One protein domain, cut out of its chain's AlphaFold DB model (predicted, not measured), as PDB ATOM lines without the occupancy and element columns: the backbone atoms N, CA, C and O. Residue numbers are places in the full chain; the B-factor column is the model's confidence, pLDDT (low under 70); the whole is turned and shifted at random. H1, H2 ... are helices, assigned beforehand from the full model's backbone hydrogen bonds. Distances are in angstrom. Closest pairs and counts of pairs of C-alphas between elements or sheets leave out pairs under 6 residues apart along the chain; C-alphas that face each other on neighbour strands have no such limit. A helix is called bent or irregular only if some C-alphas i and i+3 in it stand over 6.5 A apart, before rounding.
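This is residues 256 to 283 and 292 to 438 of the 1272 residues of the protein "ATP-binding protein" of Prevotella sp. AM34-19LB (UniProt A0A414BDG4). Helices are set in rows along the longest axis, with H7 in the middle: H1 and H2 at one end, then H3 and H5, then H7, then the hairpin of H8 and H9 toward the other end. H10 packs crosswise on H7 and H8, while the short H4 and H6 lie near opposite ends of H5. The printed part has 175 residues, with ten named helices in the order H1 to H10 and no named strand, class all helix. It is compact, with a radius of gyration of the C-alphas of 16.2 A and spans of 48 by 34 by 26 A.

H1, residues 256 to 270, and H2, residues 276 to 283, are close but not clearly touching; their closest C-alphas, of Ile 260 and Met 283, are 6.5 A apart. H3, residues 292 to 306, is irregular, with C-alphas 296 and 299 7.4 A apart. It touches H1 at a shallow tilt of 5 degrees, the same way, closest at the C-alphas of Ser 268 and Thr 304, 4.9 A. H4, residues 310 to 313, touches no helix but is near H5, residues 318 to 334; the C-alphas of Trp 313 and Gln 319 are 5.3 A apart. H5 only just touches H2, by residues 318 to 321 alone, with 3 pairs of C-alphas within 8 A; the closest are those of Phe 280 and Gln 321, 6.4 A. H6, residues 337 to 342, and H7, residues 344 to 360, touch only at the corner, closest at the C-alphas of Leu 340 and Lys 347, 5.2 A. H7 is the hub, touching five helices. It touches H5 opposite ways at a shallow tilt of 32 degrees, only just short of steep; the C-alphas of Leu 323 and Glu 357 are closest, 6.1 A. H8, residues 371 to 382, and H9, residues 390 to 400, form a helical hairpin at 8 degrees, closest at the C-alphas of Ala 376 and Ala 397, 4.0 A. H10, residues 418 to 427, is about perpendicular to H8 at 76 degrees and touches it, closest at the C-alphas of Val 382 and Ala 422, 5.1 A. Every O i to N i+4 pair is within hydrogen-bond range in H1, H2 and H5 to H10, against 9 of 11 in H3; H4 is too short for such a pair.

H1 begins at C-alpha 256, (184.499, 193.923, 135.285), and H10 ends at C-alpha 427, (162.445, 228.315, 133.371). From first to last C-alpha H5 measures 23.9 A and H7 24.2 A.

The C-alphas farthest apart, of His 258 and Ser 436, are 50.3 A apart. Residues 284 to 291 are not printed, and C-alphas 283 and 292 are 12.8 A apart across the cut. The link from H9 to H10 is long, 17 residues. Mean pLDDT of the printed part is 84.2; 20 residues are under 70, among them residues 363 to 367 and 429 to 438.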
ATOM      1  N   ALA A 256     184.491 192.471 135.467       92.81
ATOM      2  CA  ALA A 256     184.499 193.923 135.285       92.81
ATOM      3  C   ALA A 256     183.268 194.616 135.894       92.81
ATOM      4  O   ALA A 256     183.425 195.426 136.810       92.81
ATOM      5  N   GLU A 257     182.058 194.225 135.479       92.94
ATOM      6  CA  GLU A 257     180.800 194.790 135.997       92.94
ATOM      7  C   GLU A 257     180.685 194.634 137.526       92.94
ATOM      8  O   GLU A 257     180.335 195.581 138.232       92.94
ATOM      9  N   HIS A 258     181.071 193.471 138.067       92.94
ATOM     10  CA  HIS A 258     181.069 193.207 139.511       92.94
ATOM     11  C   HIS A 258     182.072 194.085 140.276       92.94
ATOM     12  O   HIS A 258     181.735 194.639 141.321       92.94
ATOM     13  N   THR A 259     183.290 194.243 139.750       93.50
ATOM     14  CA  THR A 259     184.352 195.047 140.378       93.50
ATOM     15  C   THR A 259     183.957 196.522 140.432       93.50
ATOM     16  O   THR A 259     184.088 197.158 141.477       93.50
ATOM     17  N   ILE A 260     183.414 197.059 139.336       94.62
ATOM     18  CA  ILE A 260     182.932 198.444 139.284       94.62
ATOM     19  C   ILE A 260     181.728 198.624 140.218       94.62
ATOM     20  O   ILE A 260     181.712 199.560 141.012       94.62
ATOM     21  N   SER A 261     180.776 197.687 140.224       93.31
ATOM     22  CA  SER A 261     179.625 197.730 141.140       93.31
ATOM     23  C   SER A 261     180.040 197.732 142.619       93.31
ATOM     24  O   SER A 261     179.441 198.442 143.423       93.31
ATOM     25  N   GLN A 262     181.095 196.996 142.995       93.56
ATOM     26  CA  GLN A 262     181.665 197.037 144.350       93.56
ATOM     27  C   GLN A 262     182.304 198.394 144.681       93.56
ATOM     28  O   GLN A 262     182.107 198.907 145.786       93.56
ATOM     29  N   ILE A 263     183.042 198.991 143.738       94.12
ATOM     30  CA  ILE A 263     183.631 200.333 143.888       94.12
ATOM     31  C   ILE A 263     182.522 201.371 144.107       94.12
ATOM     32  O   ILE A 263     182.562 202.113 145.090       94.12
ATOM     33  N   LEU A 264     181.503 201.373 143.245       95.50
ATOM     34  CA  LEU A 264     180.364 202.290 143.304       95.50
ATOM     35  C   LEU A 264     179.538 202.116 144.589       95.50
ATOM     36  O   LEU A 264     179.260 203.098 145.266       95.50
ATOM     37  N   SER A 265     179.238 200.876 144.990       93.88
ATOM     38  CA  SER A 265     178.534 200.556 146.246       93.88
ATOM     39  C   SER A 265     179.302 201.000 147.503       93.88
ATOM     40  O   SER A 265     178.722 201.488 148.476       93.88
ATOM     41  N   THR A 266     180.637 200.907 147.480       93.19
ATOM     42  CA  THR A 266     181.479 201.427 148.570       93.19
ATOM     43  C   THR A 266     181.409 202.956 148.624       93.19
ATOM     44  O   THR A 266     181.173 203.536 149.686       93.19
ATOM     45  N   LEU A 267     181.555 203.613 147.468       93.81
ATOM     46  CA  LEU A 267     181.498 205.070 147.345       93.81
ATOM     47  C   LEU A 267     180.123 205.635 147.734       93.81
ATOM     48  O   LEU A 267     180.079 206.649 148.429       93.81
ATOM     49  N   SER A 268     179.020 204.975 147.369       92.31
ATOM     50  CA  SER A 268     177.667 205.414 147.734       92.31
ATOM     51  C   SER A 268     177.371 205.275 149.228       92.31
ATOM     52  O   SER A 268     176.575 206.035 149.771       92.31
ATOM     53  N   THR A 269     178.049 204.356 149.923       89.94
ATOM     54  CA  THR A 269     177.850 204.133 151.362       89.94
ATOM     55  C   THR A 269     178.601 205.149 152.233       89.94
ATOM     56  O   THR A 269     178.064 205.591 153.248       89.94
ATOM     57  N   CYS A 270     179.842 205.517 151.884       88.31
ATOM     58  CA  CYS A 270     180.699 206.332 152.766       88.31
ATOM     59  C   CYS A 270     181.483 207.475 152.092       88.31
ATOM     60  O   CYS A 270     182.328 208.095 152.742       88.31
ATOM     61  N   ALA A 271     181.228 207.765 150.810       89.25
ATOM     62  CA  ALA A 271     181.910 208.805 150.029       89.25
ATOM     63  C   ALA A 271     183.454 208.721 150.063       89.25
ATOM     64  O   ALA A 271     184.151 209.744 150.027       89.25
ATOM     65  N   TYR A 272     183.998 207.504 150.175       90.75
ATOM     66  CA  TYR A 272     185.433 207.228 150.201       90.75
ATOM     67  C   TYR A 272     185.735 205.802 149.716       90.75
ATOM     68  O   TYR A 272     184.916 204.900 149.860       90.75
ATOM     69  N   ILE A 273     186.933 205.576 149.171       92.69
ATOM     70  CA  ILE A 273     187.437 204.236 148.845       92.69
ATOM     71  C   ILE A 273     188.950 204.164 149.070       92.69
ATOM     72  O   ILE A 273     189.663 205.156 148.914       92.69
ATOM     73  N   TYR A 274     189.455 202.990 149.449       88.31
ATOM     74  CA  TYR A 274     190.883 202.763 149.670       88.31
ATOM     75  C   TYR A 274     191.684 202.836 148.353       88.31
ATOM     76  O   TYR A 274     191.333 202.181 147.372       88.31
ATOM     77  N   HIS A 275     192.766 203.628 148.356       89.06
ATOM     78  CA  HIS A 275     193.536 204.059 147.175       89.06
ATOM     79  C   HIS A 275     192.663 204.646 146.042       89.06
ATOM     80  O   HIS A 275     192.579 204.049 144.966       89.06
ATOM     81  N   PRO A 276     192.045 205.830 146.225       88.12
ATOM     82  CA  PRO A 276     191.078 206.364 145.266       88.12
ATOM     83  C   PRO A 276     191.647 206.517 143.847       88.12
ATOM     84  O   PRO A 276     191.030 205.993 142.926       88.12
ATOM     85  N   ARG A 277     192.843 207.111 143.653       85.62
ATOM     86  CA  ARG A 277     193.475 207.229 142.313       85.62
ATOM     87  C   ARG A 277     193.519 205.875 141.598       85.62
ATOM     88  O   ARG A 277     192.988 205.754 140.506       85.62
ATOM     89  N   LYS A 278     194.050 204.840 142.256       89.62
ATOM     90  CA  LYS A 278     194.134 203.479 141.707       89.62
ATOM     91  C   LYS A 278     192.766 202.912 141.312       89.62
ATOM     92  O   LYS A 278     192.646 202.358 140.228       89.62
ATOM     93  N   GLN A 279     191.749 203.024 142.168       92.69
ATOM     94  CA  GLN A 279     190.426 202.450 141.874       92.69
ATOM     95  C   GLN A 279     189.746 203.161 140.696       92.69
ATOM     96  O   GLN A 279     189.202 202.497 139.815       92.69
ATOM     97  N   PHE A 280     189.834 204.494 140.643       91.31
ATOM     98  CA  PHE A 280     189.318 205.279 139.520       91.31
ATOM     99  C   PHE A 280     190.092 205.013 138.223       91.31
ATOM    100  O   PHE A 280     189.455 204.790 137.199       91.31
ATOM    101  N   CYS A 281     191.426 204.921 138.259       89.50
ATOM    102  CA  CYS A 281     192.220 204.585 137.075       89.50
ATOM    103  C   CYS A 281     191.951 203.157 136.572       89.50
ATOM    104  O   CYS A 281     191.836 202.966 135.371       89.50
ATOM    105  N   ILE A 282     191.774 202.153 137.444       92.06
ATOM    106  CA  ILE A 282     191.364 200.797 137.016       92.06
ATOM    107  C   ILE A 282     189.986 200.843 136.340       92.06
ATOM    108  O   ILE A 282     189.807 200.227 135.293       92.06
ATOM    109  N   MET A 283     189.026 201.580 136.907       93.00
ATOM    110  CA  MET A 283     187.694 201.760 136.320       93.00
ATOM    111  C   MET A 283     187.762 202.465 134.950       93.00
ATOM    112  O   MET A 283     187.169 201.974 133.994       93.00
ATOM    113  N   SER A 292     181.242 199.556 126.385       90.44
ATOM    114  CA  SER A 292     179.881 199.031 126.594       90.44
ATOM    115  C   SER A 292     179.563 198.816 128.080       90.44
ATOM    116  O   SER A 292     178.418 198.947 128.510       90.44
ATOM    117  N   ILE A 293     180.591 198.551 128.894       92.31
ATOM    118  CA  ILE A 293     180.484 198.438 130.352       92.31
ATOM    119  C   ILE A 293     180.189 199.805 130.981       92.31
ATOM    120  O   ILE A 293     179.469 199.878 131.977       92.31
ATOM    121  N   MET A 294     180.705 200.891 130.399       92.88
ATOM    122  CA  MET A 294     180.414 202.248 130.854       92.88
ATOM    123  C   MET A 294     178.962 202.622 130.571       92.88
ATOM    124  O   MET A 294     178.273 203.066 131.484       92.88
ATOM    125  N   GLU A 295     178.476 202.376 129.351       89.19
ATOM    126  CA  GLU A 295     177.080 202.645 128.985       89.19
ATOM    127  C   GLU A 295     176.089 201.873 129.867       89.19
ATOM    128  O   GLU A 295     175.121 202.450 130.352       89.19
ATOM    129  N   LYS A 296     176.361 200.596 130.167       90.75
ATOM    130  CA  LYS A 296     175.534 199.793 131.088       90.75
ATOM    131  C   LYS A 296     175.508 200.328 132.525       90.75
ATOM    132  O   LYS A 296     174.515 200.145 133.223       90.75
ATOM    133  N   LEU A 297     176.612 200.912 133.001       93.88
ATOM    134  CA  LEU A 297     176.795 201.295 134.409       93.88
ATOM    135  C   LEU A 297     176.667 202.803 134.665       93.88
ATOM    136  O   LEU A 297     176.718 203.216 135.827       93.88
ATOM    137  N   ILE A 298     176.459 203.630 133.635       94.44
ATOM    138  CA  ILE A 298     176.361 205.092 133.771       94.44
ATOM    139  C   ILE A 298     175.252 205.500 134.752       94.44
ATOM    140  O   ILE A 298     175.484 206.324 135.635       94.44
ATOM    141  N   THR A 299     174.095 204.836 134.722       92.12
ATOM    142  CA  THR A 299     172.997 205.068 135.674       92.12
ATOM    143  C   THR A 299     173.414 204.761 137.114       92.12
ATOM    144  O   THR A 299     173.060 205.497 138.036       92.12
ATOM    145  N   SER A 300     174.229 203.724 137.341       93.62
ATOM    146  CA  SER A 300     174.798 203.419 138.662       93.62
ATOM    147  C   SER A 300     175.852 204.441 139.104       93.62
ATOM    148  O   SER A 300     175.927 204.760 140.292       93.62
ATOM    149  N   ILE A 301     176.634 204.995 138.173       95.31
ATOM    150  CA  ILE A 301     177.593 206.080 138.434       95.31
ATOM    151  C   ILE A 301     176.854 207.355 138.865       95.31
ATOM    152  O   ILE A 301     177.149 207.907 139.925       95.31
ATOM    153  N   LEU A 302     175.840 207.771 138.102       94.75
ATOM    154  CA  LEU A 302     174.992 208.925 138.415       94.75
ATOM    155  C   LEU A 302     174.273 208.736 139.763       94.75
ATOM    156  O   LEU A 302     174.290 209.628 140.608       94.75
ATOM    157  N   THR A 303     173.731 207.541 140.024       93.38
ATOM    158  CA  THR A 303     173.113 207.191 141.318       93.38
ATOM    159  C   THR A 303     174.116 207.264 142.476       93.38
ATOM    160  O   THR A 303     173.790 207.761 143.553       93.38
ATOM    161  N   THR A 304     175.359 206.822 142.261       94.00
ATOM    162  CA  THR A 304     176.436 206.910 143.263       94.00
ATOM    163  C   THR A 304     176.758 208.362 143.596       94.00
ATOM    164  O   THR A 304     176.841 208.708 144.773       94.00
ATOM    165  N   LEU A 305     176.863 209.234 142.591       93.00
ATOM    166  CA  LEU A 305     177.070 210.668 142.799       93.00
ATOM    167  C   LEU A 305     175.907 211.298 143.585       93.00
ATOM    168  O   LEU A 305     176.155 211.956 144.595       93.00
ATOM    169  N   ARG A 306     174.656 211.018 143.199       92.44
ATOM    170  CA  ARG A 306     173.432 211.515 143.867       92.44
ATOM    171  C   ARG A 306     173.249 211.025 145.306       92.44
ATOM    172  O   ARG A 306     172.599 211.701 146.096       92.44
ATOM    173  N   SER A 307     173.808 209.865 145.660       89.62
ATOM    174  CA  SER A 307     173.638 209.252 146.988       89.62
ATOM    175  C   SER A 307     174.324 209.999 148.144       89.62
ATOM    176  O   SER A 307     174.099 209.669 149.308       89.62
ATOM    177  N   GLN A 308     175.168 210.991 147.844       88.88
ATOM    178  CA  GLN A 308     175.995 211.713 148.813       88.88
ATOM    179  C   GLN A 308     175.994 213.223 148.535       88.88
ATOM    180  O   GLN A 308     175.707 213.682 147.433       88.88
ATOM    181  N   GLN A 309     176.343 214.013 149.551       86.06
ATOM    182  CA  GLN A 309     176.386 215.476 149.459       86.06
ATOM    183  C   GLN A 309     177.514 215.972 148.535       86.06
ATOM    184  O   GLN A 309     178.657 215.539 148.677       86.06
ATOM    185  N   VAL A 310     177.225 216.942 147.656       87.50
ATOM    186  CA  VAL A 310     178.140 217.434 146.593       87.50
ATOM    187  C   VAL A 310     179.533 217.801 147.108       87.50
ATOM    188  O   VAL A 310     180.546 217.440 146.507       87.50
ATOM    189  N   TYR A 311     179.615 218.465 148.266       85.69
ATOM    190  CA  TYR A 311     180.890 218.897 148.847       85.69
ATOM    191  C   TYR A 311     181.847 217.726 149.146       85.69
ATOM    192  O   TYR A 311     183.062 217.921 149.185       85.69
ATOM    193  N   LEU A 312     181.330 216.503 149.333       87.88
ATOM    194  CA  LEU A 312     182.141 215.302 149.540       87.88
ATOM    195  C   LEU A 312     182.873 214.879 148.260       87.88
ATOM    196  O   LEU A 312     183.976 214.329 148.350       87.88
ATOM    197  N   TRP A 313     182.295 215.170 147.094       90.75
ATOM    198  CA  TRP A 313     182.886 214.918 145.782       90.75
ATOM    199  C   TRP A 313     183.853 216.023 145.355       90.75
ATOM    200  O   TRP A 313     184.869 215.713 144.744       90.75
ATOM    201  N   ASN A 314     183.642 217.269 145.791       86.81
ATOM    202  CA  ASN A 314     184.545 218.398 145.514       86.81
ATOM    203  C   ASN A 314     185.918 218.309 146.228       86.81
ATOM    204  O   ASN A 314     186.802 219.133 146.005       86.81
ATOM    205  N   ARG A 315     186.142 217.303 147.086       87.44
ATOM    206  CA  ARG A 315     187.434 217.074 147.760       87.44
ATOM    207  C   ARG A 315     188.447 216.433 146.805       87.44
ATOM    208  O   ARG A 315     188.111 215.519 146.054       87.44
ATOM    209  N   LYS A 316     189.728 216.811 146.904       82.00
ATOM    210  CA  LYS A 316     190.813 216.084 146.217       82.00
ATOM    211  C   LYS A 316     190.985 214.675 146.828       82.00
ATOM    212  O   LYS A 316     190.947 214.555 148.052       82.00
ATOM    213  N   PRO A 317     191.187 213.611 146.023       84.19
ATOM    214  CA  PRO A 317     191.290 213.602 144.559       84.19
ATOM    215  C   PRO A 317     189.952 213.391 143.815       84.19
ATOM    216  O   PRO A 317     189.958 213.389 142.589       84.19
ATOM    217  N   PHE A 318     188.830 213.193 144.516       89.38
ATOM    218  CA  PHE A 318     187.553 212.751 143.937       89.38
ATOM    219  C   PHE A 318     187.012 213.664 142.833       89.38
ATOM    220  O   PHE A 318     186.619 213.139 141.798       89.38
ATOM    221  N   GLN A 319     187.057 214.991 143.002       88.31
ATOM    222  CA  GLN A 319     186.534 215.946 142.010       88.31
ATOM    223  C   GLN A 319     187.156 215.699 140.626       88.31
ATOM    224  O   GLN A 319     186.460 215.425 139.657       88.31
ATOM    225  N   MET A 320     188.490 215.684 140.570       85.56
ATOM    226  CA  MET A 320     189.277 215.408 139.364       85.56
ATOM    227  C   MET A 320     188.944 214.038 138.751       85.56
ATOM    228  O   MET A 320     188.854 213.914 137.535       85.56
ATOM    229  N   GLN A 321     188.767 213.005 139.579       88.12
ATOM    230  CA  GLN A 321     188.533 211.640 139.097       88.12
ATOM    231  C   GLN A 321     187.111 211.428 138.559       88.12
ATOM    232  O   GLN A 321     186.946 210.751 137.546       88.12
ATOM    233  N   TRP A 322     186.104 212.041 139.189       91.75
ATOM    234  CA  TRP A 322     184.739 212.054 138.667       91.75
ATOM    235  C   TRP A 322     184.646 212.856 137.371       91.75
ATOM    236  O   TRP A 322     184.094 212.344 136.406       91.75
ATOM    237  N   LEU A 323     185.245 214.049 137.304       90.62
ATOM    238  CA  LEU A 323     185.240 214.863 136.085       90.62
ATOM    239  C   LEU A 323     185.950 214.166 134.912       90.62
ATOM    240  O   LEU A 323     185.403 214.139 133.819       90.62
ATOM    241  N   LYS A 324     187.109 213.518 135.131       86.56
ATOM    242  CA  LYS A 324     187.772 212.694 134.094       86.56
ATOM    243  C   LYS A 324     186.878 211.554 133.582       86.56
ATOM    244  O   LYS A 324     186.939 211.208 132.408       86.56
ATOM    245  N   LEU A 325     186.075 210.949 134.461       90.56
ATOM    246  CA  LEU A 325     185.162 209.864 134.101       90.56
ATOM    247  C   LEU A 325     183.948 210.387 133.324       90.56
ATOM    248  O   LEU A 325     183.643 209.848 132.269       90.56
ATOM    249  N   LEU A 326     183.275 211.431 133.813       93.31
ATOM    250  CA  LEU A 326     182.107 212.008 133.138       93.31
ATOM    251  C   LEU A 326     182.492 212.559 131.755       93.31
ATOM    252  O   LEU A 326     181.861 212.173 130.775       93.31
ATOM    253  N   GLN A 327     183.610 213.282 131.646       90.44
ATOM    254  CA  GLN A 327     184.085 213.822 130.369       90.44
ATOM    255  C   GLN A 327     184.418 212.707 129.367       90.44
ATOM    256  O   GLN A 327     184.152 212.846 128.178       90.44
ATOM    257  N   SER A 328     184.932 211.560 129.829       87.44
ATOM    258  CA  SER A 328     185.167 210.396 128.963       87.44
ATOM    259  C   SER A 328     183.863 209.803 128.406       87.44
ATOM    260  O   SER A 328     183.850 209.337 127.267       87.44
ATOM    261  N   TYR A 329     182.752 209.863 129.151       92.19
ATOM    262  CA  TYR A 329     181.427 209.533 128.611       92.19
ATOM    263  C   TYR A 329     180.953 210.595 127.611       92.19
ATOM    264  O   TYR A 329     180.508 210.240 126.519       92.19
ATOM    265  N   VAL A 330     181.094 211.884 127.957       92.62
ATOM    266  CA  VAL A 330     180.711 213.009 127.090       92.62
ATOM    267  C   VAL A 330     181.415 212.908 125.735       92.62
ATOM    268  O   VAL A 330     180.734 212.867 124.718       92.62
ATOM    269  N   GLU A 331     182.744 212.775 125.704       87.88
ATOM    270  CA  GLU A 331     183.542 212.689 124.469       87.88
ATOM    271  C   GLU A 331     183.147 211.493 123.583       87.88
ATOM    272  O   GLU A 331     182.917 211.662 122.385       87.88
ATOM    273  N   ASN A 332     183.000 210.291 124.157       87.19
ATOM    274  CA  ASN A 332     182.652 209.087 123.389       87.19
ATOM    275  C   ASN A 332     181.239 209.138 122.781       87.19
ATOM    276  O   ASN A 332     181.020 208.623 121.681       87.19
ATOM    277  N   ILE A 333     180.277 209.745 123.481       88.25
ATOM    278  CA  ILE A 333     178.898 209.874 122.995       88.25
ATOM    279  C   ILE A 333     178.731 211.115 122.095       88.25
ATOM    280  O   ILE A 333     177.942 211.067 121.157       88.25
ATOM    281  N   TYR A 334     179.501 212.193 122.292       87.50
ATOM    282  CA  TYR A 334     179.447 213.427 121.485       87.50
ATOM    283  C   TYR A 334     179.597 213.168 119.979       87.50
ATOM    284  O   TYR A 334     178.856 213.710 119.151       87.50
ATOM    285  N   HIS A 335     180.529 212.283 119.620       79.75
ATOM    286  CA  HIS A 335     180.767 211.883 118.235       79.75
ATOM    287  C   HIS A 335     179.609 211.067 117.624       79.75
ATOM    288  O   HIS A 335     179.484 211.016 116.402       79.75
ATOM    289  N   GLN A 336     178.712 210.499 118.438       81.12
ATOM    290  CA  GLN A 336     177.517 209.759 118.011       81.12
ATOM    291  C   GLN A 336     176.321 210.719 117.834       81.12
ATOM    292  O   GLN A 336     175.282 210.585 118.483       81.12
ATOM    293  N   THR A 337     176.478 211.729 116.969       71.62
ATOM    294  CA  THR A 337     175.545 212.870 116.867       71.62
ATOM    295  C   THR A 337     174.095 212.469 116.530       71.62
ATOM    296  O   THR A 337     173.170 213.077 117.074       71.62
ATOM    297  N   ASP A 338     173.867 211.433 115.706       71.38
ATOM    298  CA  ASP A 338     172.508 210.920 115.443       71.38
ATOM    299  C   ASP A 338     171.892 210.296 116.701       71.38
ATOM    300  O   ASP A 338     170.814 210.722 117.102       71.38
ATOM    301  N   ARG A 339     172.605 209.389 117.388       78.62
ATOM    302  CA  ARG A 339     172.141 208.740 118.629       78.62
ATOM    303  C   ARG A 339     171.757 209.757 119.706       78.62
ATOM    304  O   ARG A 339     170.727 209.604 120.347       78.62
ATOM    305  N   LEU A 340     172.542 210.825 119.873       81.62
ATOM    306  CA  LEU A 340     172.218 211.934 120.787       81.62
ATOM    307  C   LEU A 340     170.921 212.678 120.434       81.62
ATOM    308  O   LEU A 340     170.300 213.297 121.300       81.62
ATOM    309  N   SER A 341     170.534 212.652 119.163       72.44
ATOM    310  CA  SER A 341     169.369 213.362 118.640       72.44
ATOM    311  C   SER A 341     168.123 212.468 118.625       72.44
ATOM    312  O   SER A 341     167.041 212.939 118.990       72.44
ATOM    313  N   SER A 342     168.283 211.189 118.266       71.12
ATOM    314  CA  SER A 342     167.219 210.198 118.063       71.12
ATOM    315  C   SER A 342     166.873 209.369 119.307       71.12
ATOM    316  O   SER A 342     165.692 209.200 119.605       71.12
ATOM    317  N   ASP A 343     167.859 208.881 120.065       82.69
ATOM    318  CA  ASP A 343     167.621 208.044 121.244       82.69
ATOM    319  C   ASP A 343     167.356 208.902 122.489       82.69
ATOM    320  O   ASP A 343     168.253 209.540 123.051       82.69
ATOM    321  N   ALA A 344     166.101 208.876 122.946       82.50
ATOM    322  CA  ALA A 344     165.665 209.548 124.163       82.50
ATOM    323  C   ALA A 344     166.494 209.133 125.392       82.50
ATOM    324  O   ALA A 344     166.868 209.994 126.184       82.50
ATOM    325  N   THR A 345     166.864 207.855 125.530       86.94
ATOM    326  CA  THR A 345     167.572 207.364 126.723       86.94
ATOM    327  C   THR A 345     169.020 207.856 126.782       86.94
ATOM    328  O   THR A 345     169.480 208.307 127.836       86.94
ATOM    329  N   THR A 346     169.729 207.868 125.647       89.25
ATOM    330  CA  THR A 346     171.062 208.483 125.538       89.25
ATOM    331  C   THR A 346     170.993 209.998 125.759       89.25
ATOM    332  O   THR A 346     171.833 210.545 126.476       89.25
ATOM    333  N   LYS A 347     169.978 210.684 125.214       90.19
ATOM    334  CA  LYS A 347     169.765 212.134 125.390       90.19
ATOM    335  C   LYS A 347     169.520 212.514 126.854       90.19
ATOM    336  O   LYS A 347     170.213 213.381 127.384       90.19
ATOM    337  N   GLU A 348     168.595 211.831 127.526       92.06
ATOM    338  CA  GLU A 348     168.302 212.014 128.953       92.06
ATOM    339  C   GLU A 348     169.539 211.752 129.819       92.06
ATOM    340  O   GLU A 348     169.870 212.553 130.697       92.06
ATOM    341  N   THR A 349     170.268 210.668 129.538       93.50
ATOM    342  CA  THR A 349     171.500 210.320 130.259       93.50
ATOM    343  C   THR A 349     172.583 211.381 130.064       93.50
ATOM    344  O   THR A 349     173.209 211.798 131.038       93.50
ATOM    345  N   MET A 350     172.778 211.880 128.840       94.75
ATOM    346  CA  MET A 350     173.744 212.940 128.544       94.75
ATOM    347  C   MET A 350     173.400 214.250 129.271       94.75
ATOM    348  O   MET A 350     174.285 214.864 129.863       94.75
ATOM    349  N   ILE A 351     172.122 214.650 129.310       94.12
ATOM    350  CA  ILE A 351     171.669 215.827 130.076       94.12
ATOM    351  C   ILE A 351     172.014 215.673 131.564       94.12
ATOM    352  O   ILE A 351     172.524 216.614 132.179       94.12
ATOM    353  N   GLN A 352     171.795 214.489 132.142       93.94
ATOM    354  CA  GLN A 352     172.147 214.202 133.538       93.94
ATOM    355  C   GLN A 352     173.664 214.242 133.782       93.94
ATOM    356  O   GLN A 352     174.100 214.827 134.776       93.94
ATOM    357  N   VAL A 353     174.463 213.654 132.884       95.25
ATOM    358  CA  VAL A 353     175.934 213.655 132.953       95.25
ATOM    359  C   VAL A 353     176.476 215.083 132.901       95.25
ATOM    360  O   VAL A 353     177.165 215.488 133.836       95.25
ATOM    361  N   LEU A 354     176.111 215.862 131.878       94.38
ATOM    362  CA  LEU A 354     176.562 217.247 131.702       94.38
ATOM    363  C   LEU A 354     176.144 218.134 132.877       94.38
ATOM    364  O   LEU A 354     176.950 218.908 133.385       94.38
ATOM    365  N   THR A 355     174.909 217.989 133.365       93.19
ATOM    366  CA  THR A 355     174.427 218.743 134.532       93.19
ATOM    367  C   THR A 355     175.285 218.470 135.771       93.19
ATOM    368  O   THR A 355     175.723 219.404 136.443       93.19
ATOM    369  N   ILE A 356     175.560 217.198 136.077       92.00
ATOM    370  CA  ILE A 356     176.373 216.821 137.241       92.00
ATOM    371  C   ILE A 356     177.837 217.241 137.058       92.00
ATOM    372  O   ILE A 356     178.448 217.744 138.001       92.00
ATOM    373  N   GLU A 357     178.394 217.091 135.860       91.94
ATOM    374  CA  GLU A 357     179.762 217.490 135.527       91.94
ATOM    375  C   GLU A 357     179.982 219.005 135.653       91.94
ATOM    376  O   GLU A 357     180.969 219.439 136.255       91.94
ATOM    377  N   LEU A 358     179.042 219.814 135.158       90.50
ATOM    378  CA  LEU A 358     179.083 221.273 135.255       90.50
ATOM    379  C   LEU A 358     178.902 221.761 136.701       90.50
ATOM    380  O   LEU A 358     179.546 222.731 137.101       90.50
ATOM    381  N   ILE A 359     178.097 221.073 137.523       88.44
ATOM    382  CA  ILE A 359     177.986 221.371 138.965       88.44
ATOM    383  C   ILE A 359     179.276 220.993 139.712       88.44
ATOM    384  O   ILE A 359     179.764 221.783 140.520       88.44
ATOM    385  N   LEU A 360     179.859 219.820 139.439       87.94
ATOM    386  CA  LEU A 360     181.124 219.377 140.047       87.94
ATOM    387  C   LEU A 360     182.334 220.202 139.574       87.94
ATOM    388  O   LEU A 360     183.325 220.303 140.297       87.94
ATOM    389  N   GLY A 361     182.264 220.789 138.378       83.88
ATOM    390  CA  GLY A 361     183.295 221.657 137.808       83.88
ATOM    391  C   GLY A 361     183.317 223.083 138.360       83.88
ATOM    392  O   GLY A 361     184.286 223.801 138.108       83.88
ATOM    393  N   ARG A 362     182.301 223.503 139.131       78.25
ATOM    394  CA  ARG A 362     182.271 224.833 139.764       78.25
ATOM    395  C   ARG A 362     183.532 225.067 140.594       78.25
ATOM    396  O   ARG A 362     183.902 224.249 141.440       78.25
ATOM    397  N   HIS A 363     184.198 226.188 140.322       66.50
ATOM    398  CA  HIS A 363     185.448 226.612 140.957       66.50
ATOM    399  C   HIS A 363     186.608 225.589 140.878       66.50
ATOM    400  O   HIS A 363     187.563 225.662 141.659       66.50
ATOM    401  N   ALA A 364     186.566 224.628 139.946       67.00
ATOM    402  CA  ALA A 364     187.662 223.688 139.735       67.00
ATOM    403  C   ALA A 364     188.902 224.420 139.190       67.00
ATOM    404  O   ALA A 364     188.873 225.038 138.129       67.00
ATOM    405  N   SER A 365     190.039 224.303 139.882       52.94
ATOM    406  CA  SER A 365     191.290 224.993 139.518       52.94
ATOM    407  C   SER A 365     191.989 224.452 138.259       52.94
ATOM    408  O   SER A 365     193.071 224.923 137.915       52.94
ATOM    409  N   HIS A 366     191.420 223.437 137.606       59.03
ATOM    410  CA  HIS A 366     191.997 222.733 136.463       59.03
ATOM    411  C   HIS A 366     190.927 222.598 135.366       59.03
ATOM    412  O   HIS A 366     189.860 222.039 135.622       59.03
ATOM    413  N   LYS A 367     191.208 223.079 134.147       62.94
ATOM    414  CA  LYS A 367     190.320 222.915 132.984       62.94
ATOM    415  C   LYS A 367     190.519 221.520 132.381       62.94
ATOM    416  O   LYS A 367     191.423 221.325 131.578       62.94
ATOM    417  N   ILE A 368     189.728 220.550 132.841       70.88
ATOM    418  CA  ILE A 368     189.737 219.158 132.343       70.88
ATOM    419  C   ILE A 368     188.947 219.048 131.031       70.88
ATOM    420  O   ILE A 368     189.307 218.268 130.159       70.88
ATOM    421  N   TYR A 369     187.889 219.847 130.918       79.69
ATOM    422  CA  TYR A 369     186.965 219.913 129.794       79.69
ATOM    423  C   TYR A 369     186.667 221.375 129.445       79.69
ATOM    424  O   TYR A 369     187.004 222.295 130.204       79.69
ATOM    425  N   ASP A 370     186.029 221.589 128.298       84.19
ATOM    426  CA  ASP A 370     185.587 222.906 127.864       84.19
ATOM    427  C   ASP A 370     184.192 223.222 128.427       84.19
ATOM    428  O   ASP A 370     183.185 222.627 128.048       84.19
ATOM    429  N   ASN A 371     184.142 224.160 129.374       86.00
ATOM    430  CA  ASN A 371     182.912 224.535 130.069       86.00
ATOM    431  C   ASN A 371     181.909 225.242 129.134       86.00
ATOM    432  O   ASN A 371     180.710 224.986 129.219       86.00
ATOM    433  N   SER A 372     182.393 226.073 128.204       87.38
ATOM    434  CA  SER A 372     181.554 226.770 127.221       87.38
ATOM    435  C   SER A 372     180.918 225.785 126.241       87.38
ATOM    436  O   SER A 372     179.711 225.839 126.001       87.38
ATOM    437  N   LEU A 373     181.703 224.822 125.749       90.06
ATOM    438  CA  LEU A 373     181.213 223.754 124.878       90.06
ATOM    439  C   LEU A 373     180.205 222.837 125.592       90.06
ATOM    440  O   LEU A 373     179.127 222.583 125.055       90.06
ATOM    441  N   ASN A 374     180.513 222.373 126.808       92.50
ATOM    442  CA  ASN A 374     179.643 221.443 127.536       92.50
ATOM    443  C   ASN A 374     178.336 222.125 128.003       92.50
ATOM    444  O   ASN A 374     177.287 221.479 128.017       92.50
ATOM    445  N   GLN A 375     178.348 223.436 128.296       92.06
ATOM    446  CA  GLN A 375     177.120 224.223 128.487       92.06
ATOM    447  C   GLN A 375     176.300 224.345 127.198       92.06
ATOM    448  O   GLN A 375     175.089 224.118 127.227       92.06
ATOM    449  N   ALA A 376     176.933 224.681 126.069       92.88
ATOM    450  CA  ALA A 376     176.249 224.786 124.781       92.88
ATOM    451  C   ALA A 376     175.566 223.462 124.393       92.88
ATOM    452  O   ALA A 376     174.380 223.449 124.057       92.88
ATOM    453  N   LEU A 377     176.284 222.348 124.558       94.50
ATOM    454  CA  LEU A 377     175.774 220.994 124.369       94.50
ATOM    455  C   LEU A 377     174.579 220.692 125.288       94.50
ATOM    456  O   LEU A 377     173.548 220.220 124.808       94.50
ATOM    457  N   LEU A 378     174.677 220.996 126.589       95.00
ATOM    458  CA  LEU A 378     173.580 220.795 127.541       95.00
ATOM    459  C   LEU A 378     172.319 221.552 127.107       95.00
ATOM    460  O   LEU A 378     171.252 220.951 126.989       95.00
ATOM    461  N   TYR A 379     172.431 222.854 126.831       94.00
ATOM    462  CA  TYR A 379     171.281 223.670 126.442       94.00
ATOM    463  C   TYR A 379     170.694 223.251 125.081       94.00
ATOM    464  O   TYR A 379     169.471 223.218 124.937       94.00
ATOM    465  N   ARG A 380     171.516 222.823 124.111       94.00
ATOM    466  CA  ARG A 380     171.016 222.239 122.853       94.00
ATOM    467  C   ARG A 380     170.223 220.952 123.085       94.00
ATOM    468  O   ARG A 380     169.193 220.742 122.450       94.00
ATOM    469  N   LEU A 381     170.678 220.066 123.969       93.88
ATOM    470  CA  LEU A 381     169.939 218.833 124.263       93.88
ATOM    471  C   LEU A 381     168.634 219.135 125.014       93.88
ATOM    472  O   LEU A 381     167.603 218.550 124.689       93.88
ATOM    473  N   VAL A 382     168.641 220.106 125.935       93.06
ATOM    474  CA  VAL A 382     167.441 220.581 126.650       93.06
ATOM    475  C   VAL A 382     166.385 221.153 125.697       93.06
ATOM    476  O   VAL A 382     165.203 220.873 125.885       93.06
ATOM    477  N   SER A 383     166.762 221.869 124.627       92.19
ATOM    478  CA  SER A 383     165.777 222.353 123.641       92.19
ATOM    479  C   SER A 383     165.064 221.227 122.877       92.19
ATOM    480  O   SER A 383     164.021 221.463 122.279       92.19
ATOM    481  N   LEU A 384     165.603 220.002 122.904       89.00
ATOM    482  CA  LEU A 384     165.036 218.807 122.266       89.00
ATOM    483  C   LEU A 384     164.260 217.900 123.247       89.00
ATOM    484  O   LEU A 384     163.964 216.756 122.900       89.00
ATOM    485  N   MET A 385     163.948 218.388 124.456       83.88
ATOM    486  CA  MET A 385     163.228 217.659 125.520       83.88
ATOM    487  C   MET A 385     161.756 218.087 125.690       83.88
ATOM    488  O   MET A 385     161.193 217.895 126.763       83.88
ATOM    489  N   ASN A 386     161.120 218.677 124.669       78.50
ATOM    490  CA  ASN A 386     159.749 219.221 124.745       78.50
ATOM    491  C   ASN A 386     159.544 220.200 125.928       78.50
ATOM    492  O   ASN A 386     158.569 220.106 126.674       78.50
ATOM    493  N   VAL A 387     160.498 221.117 126.117       80.69
ATOM    494  CA  VAL A 387     160.422 222.205 127.111       80.69
ATOM    495  C   VAL A 387     159.493 223.334 126.653       80.69
ATOM    496  O   VAL A 387     159.228 223.471 125.461       80.69
ATOM    497  N   SER A 388     159.037 224.171 127.592       76.56
ATOM    498  CA  SER A 388     158.082 225.262 127.328       76.56
ATOM    499  C   SER A 388     158.553 226.299 126.299       76.56
ATOM    500  O   SER A 388     157.749 226.728 125.477       76.56
ATOM    501  N   ASP A 389     159.835 226.682 126.306       80.56
ATOM    502  CA  ASP A 389     160.439 227.522 125.262       80.56
ATOM    503  C   ASP A 389     161.793 226.944 124.792       80.56
ATOM    504  O   ASP A 389     162.852 227.170 125.407       80.56
ATOM    505  N   PRO A 390     161.798 226.176 123.687       86.50
ATOM    506  CA  PRO A 390     163.023 225.601 123.157       86.50
ATOM    507  C   PRO A 390     163.880 226.634 122.405       86.50
ATOM    508  O   PRO A 390     165.102 226.483 122.381       86.50
ATOM    509  N   ASN A 391     163.300 227.709 121.850       86.75
ATOM    510  CA  ASN A 391     164.054 228.746 121.128       86.75
ATOM    511  C   ASN A 391     164.932 229.560 122.090       86.75
ATOM    512  O   ASN A 391     166.104 229.807 121.805       86.75
ATOM    513  N   LYS A 392     164.396 229.920 123.260       84.75
ATOM    514  CA  LYS A 392     165.140 230.579 124.343       84.75
ATOM    515  C   LYS A 392     166.320 229.730 124.816       84.75
ATOM    516  O   LYS A 392     167.445 230.217 124.930       84.75
ATOM    517  N   THR A 393     166.087 228.426 124.957       89.31
ATOM    518  CA  THR A 393     167.124 227.458 125.329       89.31
ATOM    519  C   THR A 393     168.217 227.341 124.249       89.31
ATOM    520  O   THR A 393     169.402 227.366 124.585       89.31
ATOM    521  N   LEU A 394     167.863 227.318 122.956       91.56
ATOM    522  CA  LEU A 394     168.838 227.384 121.853       91.56
ATOM    523  C   LEU A 394     169.644 228.692 121.854       91.56
ATOM    524  O   LEU A 394     170.851 228.674 121.615       91.56
ATOM    525  N   GLN A 395     169.012 229.826 122.168       87.50
ATOM    526  CA  GLN A 395     169.716 231.102 122.287       87.50
ATOM    527  C   GLN A 395     170.733 231.081 123.440       87.50
ATOM    528  O   GLN A 395     171.837 231.609 123.285       87.50
ATOM    529  N   LYS A 396     170.427 230.418 124.566       86.44
ATOM    530  CA  LYS A 396     171.398 230.205 125.651       86.44
ATOM    531  C   LYS A 396     172.522 229.242 125.249       86.44
ATOM    532  O   LYS A 396     173.677 229.506 125.594       86.44
ATOM    533  N   ALA A 397     172.221 228.187 124.486       91.75
ATOM    534  CA  ALA A 397     173.229 227.277 123.931       91.75
ATOM    535  C   ALA A 397     174.244 228.029 123.056       91.75
ATOM    536  O   ALA A 397     175.450 227.892 123.246       91.75
ATOM    537  N   PHE A 398     173.749 228.883 122.159       91.19
ATOM    538  CA  PHE A 398     174.575 229.727 121.298       91.19
ATOM    539  C   PHE A 398     175.449 230.700 122.093       91.19
ATOM    540  O   PHE A 398     176.654 230.757 121.869       91.19
ATOM    541  N   LEU A 399     174.868 231.438 123.047       85.81
ATOM    542  CA  LEU A 399     175.629 232.402 123.847       85.81
ATOM    543  C   LEU A 399     176.734 231.715 124.661       85.81
ATOM    544  O   LEU A 399     177.849 232.226 124.707       85.81
ATOM    545  N   SER A 400     176.472 230.519 125.201       87.62
ATOM    546  CA  SER A 400     177.454 229.749 125.985       87.62
ATOM    547  C   SER A 400     178.740 229.413 125.211       87.62
ATOM    548  O   SER A 400     179.792 229.291 125.836       87.62
ATOM    549  N   LEU A 401     178.695 229.337 123.869       87.81
ATOM    550  CA  LEU A 401     179.888 229.168 123.022       87.81
ATOM    551  C   LEU A 401     180.812 230.397 123.007       87.81
ATOM    552  O   LEU A 401     181.981 230.266 122.662       87.81
ATOM    553  N   PHE A 402     180.318 231.590 123.346       82.62
ATOM    554  CA  PHE A 402     181.082 232.841 123.233       82.62
ATOM    555  C   PHE A 402     181.196 233.616 124.556       82.62
ATOM    556  O   PHE A 402     182.075 234.468 124.700       82.62
ATOM    557  N   THR A 403     180.356 233.302 125.547       74.50
ATOM    558  CA  THR A 403     180.411 233.863 126.902       74.50
ATOM    559  C   THR A 403     181.119 232.886 127.853       74.50
ATOM    560  O   THR A 403     180.566 231.824 128.150       74.50
ATOM    561  N   PRO A 404     182.318 233.206 128.385       64.38
ATOM    562  CA  PRO A 404     183.006 232.364 129.362       64.38
ATOM    563  C   PRO A 404     182.388 232.531 130.764       64.38
ATOM    564  O   PRO A 404     182.998 233.105 131.669       64.38
ATOM    565  N   THR A 405     181.157 232.051 130.940       64.88
ATOM    566  CA  THR A 405     180.393 232.107 132.195       64.88
ATOM    567  C   THR A 405     180.513 230.809 132.988       64.88
ATOM    568  O   THR A 405     180.378 229.725 132.421       64.88
ATOM    569  N   GLU A 406     180.697 230.884 134.311       66.88
ATOM    570  CA  GLU A 406     180.529 229.703 135.170       66.88
ATOM    571  C   GLU A 406     179.059 229.241 135.157       66.88
ATOM    572  O   GLU A 406     178.133 230.055 135.170       66.88
ATOM    573  N   PHE A 407     178.836 227.925 135.138       77.88
ATOM    574  CA  PHE A 407     177.498 227.334 135.091       77.88
ATOM    575  C   PHE A 407     176.727 227.588 136.396       77.88
ATOM    576  O   PHE A 407     176.883 226.836 137.360       77.88
ATOM    577  N   ASN A 408     175.872 228.614 136.430       65.62
ATOM    578  CA  ASN A 408     175.183 229.081 137.643       65.62
ATOM    579  C   ASN A 408     173.682 228.715 137.726       65.62
ATOM    580  O   ASN A 408     172.878 229.476 138.254       65.62
ATOM    581  N   ALA A 409     173.271 227.553 137.205       65.00
ATOM    582  CA  ALA A 409     171.891 227.080 137.359       65.00
ATOM    583  C   ALA A 409     171.605 226.581 138.795       65.00
ATOM    584  O   ALA A 409     172.412 225.855 139.391       65.00
ATOM    585  N   ALA A 410     170.441 226.922 139.346       71.50
ATOM    586  CA  ALA A 410     169.989 226.517 140.676       71.50
ATOM    587  C   ALA A 410     169.276 225.153 140.614       71.50
ATOM    588  O   ALA A 410     168.054 225.062 140.748       71.50
ATOM    589  N   LEU A 411     170.034 224.084 140.350       79.38
ATOM    590  CA  LEU A 411     169.486 222.745 140.110       79.38
ATOM    591  C   LEU A 411     169.623 221.802 141.320       79.38
ATOM    592  O   LEU A 411     170.671 221.785 141.974       79.38
ATOM    593  N   PRO A 412     168.612 220.953 141.591       75.69
ATOM    594  CA  PRO A 412     168.705 219.892 142.586       75.69
ATOM    595  C   PRO A 412     169.660 218.789 142.107       75.69
ATOM    596  O   PRO A 412     169.305 217.953 141.279       75.69
ATOM    597  N   PHE A 413     170.877 218.754 142.660       80.19
ATOM    598  CA  PHE A 413     171.916 217.775 142.293       80.19
ATOM    599  C   PHE A 413     171.477 216.306 142.436       80.19
ATOM    600  O   PHE A 413     171.994 215.428 141.751       80.19
ATOM    601  N   ASN A 414     170.526 216.029 143.330       79.50
ATOM    602  CA  ASN A 414     169.983 214.695 143.575       79.50
ATOM    603  C   ASN A 414     168.864 214.276 142.600       79.50
ATOM    604  O   ASN A 414     168.396 213.147 142.712       79.50
ATOM    605  N   SER A 415     168.434 215.137 141.670       82.75
ATOM    606  CA  SER A 415     167.392 214.799 140.692       82.75
ATOM    607  C   SER A 415     167.904 213.835 139.618       82.75
ATOM    608  O   SER A 415     168.983 214.020 139.046       82.75
ATOM    609  N   ASP A 416     167.116 212.793 139.368       84.69
ATOM    610  CA  ASP A 416     167.293 211.758 138.350       84.69
ATOM    611  C   ASP A 416     166.346 211.896 137.148       84.69
ATOM    612  O   ASP A 416     166.536 211.208 136.148       84.69
ATOM    613  N   ASP A 417     165.394 212.828 137.203       85.81
ATOM    614  CA  ASP A 417     164.478 213.142 136.110       85.81
ATOM    615  C   ASP A 417     165.090 214.207 135.176       85.81
ATOM    616  O   ASP A 417     165.233 215.385 135.521       85.81
ATOM    617  N   ALA A 418     165.459 213.784 133.964       86.62
ATOM    618  CA  ALA A 418     166.042 214.658 132.949       86.62
ATOM    619  C   ALA A 418     165.045 215.681 132.375       86.62
ATOM    620  O   ALA A 418     165.462 216.772 131.986       86.62
ATOM    621  N   PHE A 419     163.745 215.370 132.340       83.00
ATOM    622  CA  PHE A 419     162.703 216.281 131.864       83.00
ATOM    623  C   PHE A 419     162.430 217.392 132.889       83.00
ATOM    624  O   PHE A 419     162.263 218.556 132.521       83.00
ATOM    625  N   VAL A 420     162.469 217.071 134.185       81.06
ATOM    626  CA  VAL A 420     162.426 218.068 135.267       81.06
ATOM    627  C   VAL A 420     163.662 218.969 135.224       81.06
ATOM    628  O   VAL A 420     163.514 220.191 135.254       81.06
ATOM    629  N   LEU A 421     164.867 218.404 135.085       85.12
ATOM    630  CA  LEU A 421     166.099 219.193 134.926       85.12
ATOM    631  C   LEU A 421     166.042 220.109 133.691       85.12
ATOM    632  O   LEU A 421     166.401 221.281 133.789       85.12
ATOM    633  N   ALA A 422     165.538 219.610 132.559       86.25
ATOM    634  CA  ALA A 422     165.358 220.379 131.328       86.25
ATOM    635  C   ALA A 422     164.390 221.563 131.509       86.25
ATOM    636  O   ALA A 422     164.713 222.692 131.139       86.25
ATOM    637  N   ASN A 423     163.234 221.347 132.142       82.31
ATOM    638  CA  ASN A 423     162.266 222.417 132.394       82.31
ATOM    639  C   ASN A 423     162.740 223.413 133.468       82.31
ATOM    640  O   ASN A 423     162.463 224.608 133.354       82.31
ATOM    641  N   MET A 424     163.516 222.983 134.471       81.12
ATOM    642  CA  MET A 424     164.197 223.906 135.390       81.12
ATOM    643  C   MET A 424     165.242 224.755 134.655       81.12
ATOM    644  O   MET A 424     165.274 225.968 134.835       81.12
ATOM    645  N   LEU A 425     166.050 224.151 133.779       85.88
ATOM    646  CA  LEU A 425     167.029 224.866 132.955       85.88
ATOM    647  C   LEU A 425     166.381 225.857 131.982       85.88
ATOM    648  O   LEU A 425     166.974 226.901 131.727       85.88
ATOM    649  N   CYS A 426     165.193 225.560 131.453       83.12
ATOM    650  CA  CYS A 426     164.420 226.462 130.593       83.12
ATOM    651  C   CYS A 426     163.776 227.617 131.392       83.12
ATOM    652  O   CYS A 426     163.891 228.781 131.009       83.12
ATOM    653  N   SER A 427     163.160 227.323 132.544       77.94
ATOM    654  CA  SER A 427     162.445 228.315 133.371       77.94
ATOM    655  C   SER A 427     163.344 229.241 134.198       77.94
ATOM    656  O   SER A 427     162.948 230.369 134.467       77.94
ATOM    657  N   GLN A 428     164.553 228.811 134.576       71.56
ATOM    658  CA  GLN A 428     165.536 229.654 135.281       71.56
ATOM    659  C   GLN A 428     166.238 230.671 134.373       71.56
ATOM    660  O   GLN A 428     167.007 231.497 134.856       71.56
ATOM    661  N   GLN A 429     165.997 230.618 133.063       60.97
ATOM    662  CA  GLN A 429     166.426 231.673 132.159       60.97
ATOM    663  C   GLN A 429     165.461 232.849 132.333       60.97
ATOM    664  O   GLN A 429     164.387 232.869 131.733       60.97
ATOM    665  N   ASP A 430     165.827 233.844 133.137       48.16
ATOM    666  CA  ASP A 430     165.191 235.159 133.038       48.16
ATOM    667  C   ASP A 430     165.434 235.750 131.635       48.16
ATOM    668  O   ASP A 430     166.267 235.261 130.863       48.16
ATOM    669  N   ASN A 431     164.741 236.840 131.291       41.22
ATOM    670  CA  ASN A 431     165.097 237.662 130.126       41.22
ATOM    671  C   ASN A 431     166.383 238.468 130.412       41.22
ATOM    672  O   ASN A 431     166.408 239.697 130.303       41.22
ATOM    673  N   GLU A 432     167.447 237.774 130.829       38.28
ATOM    674  CA  GLU A 432     168.743 238.364 131.121       38.28
ATOM    675  C   GLU A 432     169.291 239.067 129.878       38.28
ATOM    676  O   GLU A 432     169.185 238.609 128.737       38.28
ATOM    677  N   THR A 433     169.885 240.231 130.111       42.38
ATOM    678  CA  THR A 433     170.530 241.029 129.076       42.38
ATOM    679  C   THR A 433     171.635 240.222 128.404       42.38
ATOM    680  O   THR A 433     172.667 240.009 129.032       42.38
ATOM    681  N   VAL A 434     171.413 239.833 127.139       42.72
ATOM    682  CA  VAL A 434     172.392 239.216 126.217       42.72
ATOM    683  C   VAL A 434     173.799 239.727 126.513       42.72
ATOM    684  O   VAL A 434     174.098 240.877 126.203       42.72
ATOM    685  N   GLU A 435     174.638 238.910 127.152       44.75
ATOM    686  CA  GLU A 435     175.998 239.326 127.486       44.75
ATOM    687  C   GLU A 435     176.779 239.588 126.193       44.75
ATOM    688  O   GLU A 435     176.906 238.710 125.339       44.75
ATOM    689  N   SER A 436     177.289 240.813 126.053       50.69
ATOM    690  CA  SER A 436     178.097 241.231 124.907       50.69
ATOM    691  C   SER A 436     179.363 240.373 124.812       50.69
ATOM    692  O   SER A 436     180.207 240.389 125.716       50.69
ATOM    693  N   PHE A 437     179.491 239.622 123.716       68.38
ATOM    694  CA  PHE A 437     180.655 238.790 123.419       68.38
ATOM    695  C   PHE A 437     181.476 239.394 122.272       68.38
ATOM    696  O   PHE A 437     180.966 240.121 121.422       68.38
ATOM    697  N   GLU A 438     182.785 239.130 122.266       65.00
ATOM    698  CA  GLU A 438     183.657 239.635 121.199       65.00
ATOM    699  C   GLU A 438     183.378 238.896 119.886       65.00
ATOM    700  O   GLU A 438     183.210 237.676 119.923       65.00
TER     701      GLU A 438